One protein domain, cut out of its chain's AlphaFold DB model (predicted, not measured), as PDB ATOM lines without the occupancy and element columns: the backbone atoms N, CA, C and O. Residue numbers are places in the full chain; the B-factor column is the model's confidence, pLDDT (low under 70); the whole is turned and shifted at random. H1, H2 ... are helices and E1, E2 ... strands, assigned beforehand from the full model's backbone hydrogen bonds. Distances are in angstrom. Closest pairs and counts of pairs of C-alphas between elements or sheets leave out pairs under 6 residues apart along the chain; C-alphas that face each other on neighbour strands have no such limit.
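Overview. This is residues 3 to 58 of the 99 residues of an uncharacterized protein of Perkinsus olseni (UniProt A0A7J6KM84). A small wall of three parallel strands, E1 E2 E3 in order, has H1 grazing it, H2 side by side with H1, and H3 beside the strands. The printed part has 56 residues, with three named helices and three named strands in the order E1 H1 E2 H2 H3 E3; its class is mixed, helices and strands. The whole is compact, radius of gyration of the C-alphas 10.2 A, spanning 26 by 20 by 18 A.

Along the chain. E1, residues 3 to 6, begins at C-alpha 3 (36.723, -42.391, -2.212). H1 is 15 to 24, 14.6 A long; E2 28 to 32, 13.6 A; H2 39 to 45; H3 48 to 54. E3, 55 to 57, ends at C-alpha 57 (24.457, -46.034, -4.454).

Arrangement. Within hydrogen-bond range are N 4 and O 29 of E1 and E2, 2.9 A, and O 56 and N 32 of E3 and E2, 2.8 A. E1 H1 E2 and E2 H2 H3 E3 are strand-helix-strand units, parallel neighbours joined through helices, with right-handed crossovers. H1 and H2 only just touch, with 3 pairs of C-alphas within 8 A, the closest Ile 19 and Leu 42. Every O i to N i+4 pair is within range in H2 and H3, 5 of 6 in H1.

Size, cuts and confidence. The printed part has no cut; no printed residue is under 70 in pLDDT.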
ATOM      1  N   VAL A   3      38.140 -42.011  -2.158       97.00
ATOM      2  CA  VAL A   3      36.723 -42.391  -2.212       97.00
ATOM      3  C   VAL A   3      35.956 -41.550  -1.204       97.00
ATOM      4  O   VAL A   3      36.299 -41.543  -0.023       97.00
ATOM      5  N   LEU A   4      34.934 -40.844  -1.677       96.81
ATOM      6  CA  LEU A   4      33.970 -40.173  -0.813       96.81
ATOM      7  C   LEU A   4      32.883 -41.175  -0.417       96.81
ATOM      8  O   LEU A   4      32.350 -41.878  -1.274       96.81
ATOM      9  N   VAL A   5      32.562 -41.238   0.874       97.44
ATOM     10  CA  VAL A   5      31.519 -42.117   1.411       97.44
ATOM     11  C   VAL A   5      30.484 -41.265   2.140       97.44
ATOM     12  O   VAL A   5      30.831 -40.599   3.114       97.44
ATOM     13  N   ASP A   6      29.232 -41.296   1.688       96.81
ATOM     14  CA  ASP A   6      28.112 -40.591   2.313       96.81
ATOM     15  C   ASP A   6      27.093 -41.576   2.905       96.81
ATOM     16  O   ASP A   6      26.402 -42.299   2.195       96.81
ATOM     17  N   ALA A   7      26.984 -41.585   4.233       96.81
ATOM     18  CA  ALA A   7      25.926 -42.282   4.975       96.81
ATOM     19  C   ALA A   7      25.044 -41.308   5.784       96.81
ATOM     20  O   ALA A   7      24.245 -41.706   6.641       96.81
ATOM     21  N   ALA A   8      25.196 -40.008   5.536       95.38
ATOM     22  CA  ALA A   8      24.561 -38.939   6.275       95.38
ATOM     23  C   ALA A   8      23.272 -38.486   5.585       95.38
ATOM     24  O   ALA A   8      22.181 -38.888   6.015       95.38
ATOM     25  N   ARG A   9      23.359 -37.605   4.591       93.38
ATOM     26  CA  ARG A   9      22.236 -36.815   4.066       93.38
ATOM     27  C   ARG A   9      22.576 -36.307   2.666       93.38
ATOM     28  O   ARG A   9      23.607 -35.667   2.502       93.38
ATOM     29  N   HIS A  10      21.676 -36.537   1.709       91.00
ATOM     30  CA  HIS A  10      21.915 -36.193   0.304       91.00
ATOM     31  C   HIS A  10      22.158 -34.693   0.091       91.00
ATOM     32  O   HIS A  10      22.954 -34.306  -0.750       91.00
ATOM     33  N   GLU A  11      21.533 -33.845   0.908       92.88
ATOM     34  CA  GLU A  11      21.629 -32.390   0.817       92.88
ATOM     35  C   GLU A  11      22.998 -31.818   1.230       92.88
ATOM     36  O   GLU A  11      23.236 -30.624   1.068       92.88
ATOM     37  N   VAL A  12      23.895 -32.641   1.786       95.25
ATOM     38  CA  VAL A  12      25.241 -32.212   2.207       95.25
ATOM     39  C   VAL A  12      26.231 -32.238   1.042       95.25
ATOM     40  O   VAL A  12      27.166 -31.437   1.015       95.25
ATOM     41  N   VAL A  13      26.048 -33.158   0.093       95.56
ATOM     42  CA  VAL A  13      26.950 -33.340  -1.048       95.56
ATOM     43  C   VAL A  13      26.412 -32.573  -2.252       95.56
ATOM     44  O   VAL A  13      25.260 -32.732  -2.645       95.56
ATOM     45  N   ASP A  14      27.268 -31.767  -2.879       96.50
ATOM     46  CA  ASP A  14      26.957 -31.139  -4.163       96.50
ATOM     47  C   ASP A  14      27.048 -32.174  -5.300       96.50
ATOM     48  O   ASP A  14      28.134 -32.526  -5.773       96.50
ATOM     49  N   GLU A  15      25.890 -32.669  -5.733       94.69
ATOM     50  CA  GLU A  15      25.777 -33.679  -6.788       94.69
ATOM     51  C   GLU A  15      26.301 -33.197  -8.153       94.69
ATOM     52  O   GLU A  15      26.857 -34.007  -8.902       94.69
ATOM     53  N   ASP A  16      26.214 -31.898  -8.471       95.62
ATOM     54  CA  ASP A  16      26.758 -31.351  -9.727       95.62
ATOM     55  C   ASP A  16      28.281 -31.467  -9.752       95.62
ATOM     56  O   ASP A  16      28.896 -31.865 -10.753       95.62
ATOM     57  N   SER A  17      28.904 -31.184  -8.609       95.75
ATOM     58  CA  SER A  17      30.339 -31.360  -8.435       95.75
ATOM     59  C   SER A  17      30.754 -32.827  -8.584       95.75
ATOM     60  O   SER A  17      31.781 -33.085  -9.221       95.75
ATOM     61  N   ILE A  18      29.954 -33.790  -8.104       95.44
ATOM     62  CA  ILE A  18      30.211 -35.233  -8.284       95.44
ATOM     63  C   ILE A  18      30.170 -35.637  -9.762       95.44
ATOM     64  O   ILE A  18      31.083 -36.308 -10.248       95.44
ATOM     65  N   ILE A  19      29.163 -35.190 -10.512       94.69
ATOM     66  CA  ILE A  19      29.082 -35.464 -11.956       94.69
ATOM     67  C   ILE A  19      30.315 -34.886 -12.663       94.69
ATOM     68  O   ILE A  19      30.978 -35.570 -13.450       94.69
ATOM     69  N   SER A  20      30.678 -33.640 -12.342       95.25
ATOM     70  CA  SER A  20      31.811 -32.962 -12.976       95.25
ATOM     71  C   SER A  20      33.164 -33.605 -12.644       95.25
ATOM     72  O   SER A  20      34.063 -33.636 -13.494       95.25
ATOM     73  N   ILE A  21      33.340 -34.124 -11.423       94.75
ATOM     74  CA  ILE A  21      34.623 -34.670 -10.983       94.75
ATOM     75  C   ILE A  21      34.879 -36.046 -11.589       94.75
ATOM     76  O   ILE A  21      36.020 -36.331 -11.940       94.75
ATOM     77  N   PHE A  22      33.848 -36.860 -11.820       94.38
ATOM     78  CA  PHE A  22      34.007 -38.156 -12.490       94.38
ATOM     79  C   PHE A  22      34.483 -38.037 -13.940       94.38
ATOM     80  O   PHE A  22      35.198 -38.913 -14.430       94.38
ATOM     81  N   GLN A  23      34.179 -36.920 -14.604       90.62
ATOM     82  CA  GLN A  23      34.723 -36.620 -15.930       90.62
ATOM     83  C   GLN A  23      36.206 -36.220 -15.878       90.62
ATOM     84  O   GLN A  23      36.968 -36.540 -16.787       90.62
ATOM     85  N   LYS A  24      36.631 -35.527 -14.815       94.56
ATOM     86  CA  LYS A  24      37.988 -34.960 -14.687       94.56
ATOM     87  C   LYS A  24      38.977 -35.886 -13.978       94.56
ATOM     88  O   LYS A  24      40.184 -35.765 -14.177       94.56
ATOM     89  N   ARG A  25      38.488 -36.761 -13.100       94.12
ATOM     90  CA  ARG A  25      39.286 -37.551 -12.155       94.12
ATOM     91  C   ARG A  25      38.797 -38.994 -12.120       94.12
ATOM     92  O   ARG A  25      38.095 -39.390 -11.189       94.12
ATOM     93  N   PRO A  26      39.196 -39.809 -13.112       90.81
ATOM     94  CA  PRO A  26      38.748 -41.189 -13.193       90.81
ATOM     95  C   PRO A  26      39.286 -42.093 -12.065       90.81
ATOM     96  O   PRO A  26      38.883 -43.250 -11.957       90.81
ATOM     97  N   ASP A  27      40.194 -41.585 -11.230       93.69
ATOM     98  CA  ASP A  27      40.754 -42.267 -10.063       93.69
ATOM     99  C   ASP A  27      39.951 -42.071  -8.764       93.69
ATOM    100  O   ASP A  27      40.337 -42.613  -7.723       93.69
ATOM    101  N   LEU A  28      38.893 -41.254  -8.797       95.94
ATOM    102  CA  LEU A  28      38.031 -40.995  -7.646       95.94
ATOM    103  C   LEU A  28      36.773 -41.862  -7.688       95.94
ATOM    104  O   LEU A  28      36.259 -42.178  -8.758       95.94
ATOM    105  N   GLY A  29      36.279 -42.220  -6.504       95.94
ATOM    106  CA  GLY A  29      35.020 -42.939  -6.332       95.94
ATOM    107  C   GLY A  29      34.075 -42.244  -5.355       95.94
ATOM    108  O   GLY A  29      34.493 -41.426  -4.533       95.94
ATOM    109  N   TYR A  30      32.802 -42.607  -5.436       96.69
ATOM    110  CA  TYR A  30      31.726 -42.158  -4.569       96.69
ATOM    111  C   TYR A  30      30.843 -43.342  -4.169       96.69
ATOM    112  O   TYR A  30      30.354 -44.096  -5.013       96.69
ATOM    113  N   ILE A  31      30.646 -43.504  -2.866       96.75
ATOM    114  CA  ILE A  31      29.749 -44.496  -2.279       96.75
ATOM    115  C   ILE A  31      28.708 -43.738  -1.469       96.75
ATOM    116  O   ILE A  31      29.067 -42.968  -0.584       96.75
ATOM    117  N   SER A  32      27.431 -43.970  -1.741       96.81
ATOM    118  CA  SER A  32      26.335 -43.291  -1.061       96.81
ATOM    119  C   SER A  32      25.307 -44.288  -0.543       96.81
ATOM    120  O   SER A  32      24.756 -45.086  -1.301       96.81
ATOM    121  N   ASP A  33      25.023 -44.227   0.754       97.19
ATOM    122  CA  ASP A  33      23.848 -44.852   1.363       97.19
ATOM    123  C   ASP A  33      22.630 -43.911   1.357       97.19
ATOM    124  O   ASP A  33      21.561 -44.222   1.867       97.19
ATOM    125  N   VAL A  34      22.754 -42.719   0.790       93.44
ATOM    126  CA  VAL A  34      21.619 -41.828   0.547       93.44
ATOM    127  C   VAL A  34      21.379 -41.714  -0.952       93.44
ATOM    128  O   VAL A  34      22.297 -41.871  -1.755       93.44
ATOM    129  N   GLY A  35      20.119 -41.519  -1.342       88.81
ATOM    130  CA  GLY A  35      19.772 -41.427  -2.758       88.81
ATOM    131  C   GLY A  35      20.554 -40.306  -3.440       88.81
ATOM    132  O   GLY A  35      20.758 -39.255  -2.842       88.81
ATOM    133  N   PHE A  36      20.969 -40.552  -4.680       91.38
ATOM    134  CA  PHE A  36      21.552 -39.541  -5.556       91.38
ATOM    135  C   PHE A  36      20.443 -39.040  -6.486       91.38
ATOM    136  O   PHE A  36      19.842 -39.831  -7.216       91.38
ATOM    137  N   THR A  37      20.092 -37.763  -6.415       92.38
ATOM    138  CA  THR A  37      18.904 -37.226  -7.098       92.38
ATOM    139  C   THR A  37      19.105 -37.087  -8.604       92.38
ATOM    140  O   THR A  37      18.159 -37.276  -9.368       92.38
ATOM    141  N   LYS A  38      20.344 -36.862  -9.052       93.44
ATOM    142  CA  LYS A  38      20.714 -36.667 -10.464       93.44
ATOM    143  C   LYS A  38      21.239 -37.934 -11.150       93.44
ATOM    144  O   LYS A  38      22.121 -37.870 -12.004       93.44
ATOM    145  N   MET A  39      20.724 -39.112 -10.781       92.06
ATOM    146  CA  MET A  39      21.221 -40.392 -11.322       92.06
ATOM    147  C   MET A  39      21.090 -40.505 -12.843       92.06
ATOM    148  O   MET A  39      21.953 -41.109 -13.475       92.06
ATOM    149  N   ASP A  40      20.030 -39.949 -13.428       93.81
ATOM    150  CA  ASP A  40      19.828 -39.994 -14.879       93.81
ATOM    151  C   ASP A  40      20.836 -39.108 -15.615       93.81
ATOM    152  O   ASP A  40      21.492 -39.576 -16.543       93.81
ATOM    153  N   GLU A  41      21.080 -37.892 -15.122       94.62
ATOM    154  CA  GLU A  41      22.126 -37.016 -15.662       94.62
ATOM    155  C   GLU A  41      23.513 -37.659 -15.537       94.62
ATOM    156  O   GLU A  41      24.304 -37.656 -16.480       94.62
ATOM    157  N   LEU A  42      23.805 -38.281 -14.394       92.50
ATOM    158  CA  LEU A  42      25.070 -38.975 -14.192       92.50
ATOM    159  C   LEU A  42      25.269 -40.106 -15.216       92.50
ATOM    160  O   LEU A  42      26.356 -40.238 -15.779       92.50
ATOM    161  N   ARG A  43      24.219 -40.883 -15.513       92.38
ATOM    162  CA  ARG A  43      24.249 -41.960 -16.522       92.38
ATOM    163  C   ARG A  43      24.516 -41.451 -17.933       92.38
ATOM    164  O   ARG A  43      25.140 -42.164 -18.713       92.38
ATOM    165  N   GLU A  44      24.059 -40.249 -18.268       94.31
ATOM    166  CA  GLU A  44      24.339 -39.624 -19.565       94.31
ATOM    167  C   GLU A  44      25.783 -39.106 -19.664       94.31
ATOM    168  O   GLU A  44      26.348 -39.026 -20.756       94.31
ATOM    169  N   LYS A  45      26.394 -38.743 -18.529       93.19
ATOM    170  CA  LYS A  45      27.688 -38.043 -18.474       93.19
ATOM    171  C   LYS A  45      28.902 -38.952 -18.318       93.19
ATOM    172  O   LYS A  45      30.008 -38.492 -18.620       93.19
ATOM    173  N   ILE A  46      28.728 -40.187 -17.842       91.50
ATOM    174  CA  ILE A  46      29.819 -41.152 -17.641       91.50
ATOM    175  C   ILE A  46      29.469 -42.542 -18.179       91.50
ATOM    176  O   ILE A  46      28.308 -42.936 -18.241       91.50
ATOM    177  N   SER A  47      30.485 -43.310 -18.575       93.38
ATOM    178  CA  SER A  47      30.262 -44.636 -19.159       93.38
ATOM    179  C   SER A  47      29.772 -45.661 -18.128       93.38
ATOM    180  O   SER A  47      30.037 -45.554 -16.927       93.38
ATOM    181  N   ALA A  48      29.118 -46.725 -18.601       92.56
ATOM    182  CA  ALA A  48      28.704 -47.836 -17.742       92.56
ATOM    183  C   ALA A  48      29.890 -48.492 -17.003       92.56
ATOM    184  O   ALA A  48      29.743 -48.928 -15.861       92.56
ATOM    185  N   ASP A  49      31.073 -48.530 -17.623       93.69
ATOM    186  CA  ASP A  49      32.287 -49.053 -16.992       93.69
ATOM    187  C   ASP A  49      32.844 -48.106 -15.924       93.69
ATOM    188  O   ASP A  49      33.362 -48.576 -14.910       93.69
ATOM    189  N   GLN A  50      32.715 -46.787 -16.114       91.69
ATOM    190  CA  GLN A  50      33.036 -45.806 -15.075       91.69
ATOM    191  C   GLN A  50      32.083 -45.941 -13.893       91.69
ATOM    192  O   GLN A  50      32.557 -46.056 -12.766       91.69
ATOM    193  N   MET A  51      30.770 -46.040 -14.132       92.00
ATOM    194  CA  MET A  51      29.796 -46.236 -13.054       92.00
ATOM    195  C   MET A  51      30.130 -47.461 -12.202       92.00
ATOM    196  O   MET A  51      30.200 -47.353 -10.984       92.00
ATOM    197  N   LYS A  52      30.425 -48.607 -12.828       92.38
ATOM    198  CA  LYS A  52      30.779 -49.840 -12.102       92.38
ATOM    199  C   LYS A  52      32.035 -49.708 -11.236       92.38
ATOM    200  O   LYS A  52      32.166 -50.433 -10.256       92.38
ATOM    201  N   LYS A  53      32.978 -48.842 -11.618       92.00
ATOM    202  CA  LYS A  53      34.256 -48.658 -10.912       92.00
ATOM    203  C   LYS A  53      34.217 -47.545  -9.869       92.00
ATOM    204  O   LYS A  53      34.968 -47.611  -8.903       92.00
ATOM    205  N   GLN A  54      33.401 -46.520 -10.094       94.50
ATOM    206  CA  GLN A  54      33.462 -45.258  -9.357       94.50
ATOM    207  C   GLN A  54      32.228 -44.994  -8.510       94.50
ATOM    208  O   GLN A  54      32.296 -44.121  -7.656       94.50
ATOM    209  N   LEU A  55      31.114 -45.698  -8.724       95.00
ATOM    210  CA  LEU A  55      29.846 -45.357  -8.095       95.00
ATOM    211  C   LEU A  55      29.175 -46.572  -7.459       95.00
ATOM    212  O   LEU A  55      28.888 -47.569  -8.123       95.00
ATOM    213  N   ILE A  56      28.835 -46.442  -6.180       95.62
ATOM    214  CA  ILE A  56      27.909 -47.341  -5.492       95.62
ATOM    215  C   ILE A  56      26.852 -46.476  -4.813       95.62
ATOM    216  O   ILE A  56      27.188 -45.629  -3.995       95.62
ATOM    217  N   VAL A  57      25.578 -46.698  -5.131       95.75
ATOM    218  CA  VAL A  57      24.457 -46.034  -4.454       95.75
ATOM    219  C   VAL A  57      23.487 -47.104  -3.983       95.75
ATOM    220  O   VAL A  57      23.053 -47.940  -4.781       95.75
ATOM    221  N   THR A  58      23.161 -47.119  -2.692       95.75
ATOM    222  CA  THR A  58      22.164 -48.061  -2.178       95.75
ATOM    223  C   THR A  58      20.764 -47.663  -2.672       95.75
ATOM    224  O   THR A  58      20.457 -46.475  -2.787       95.75
TER     225      THR A  58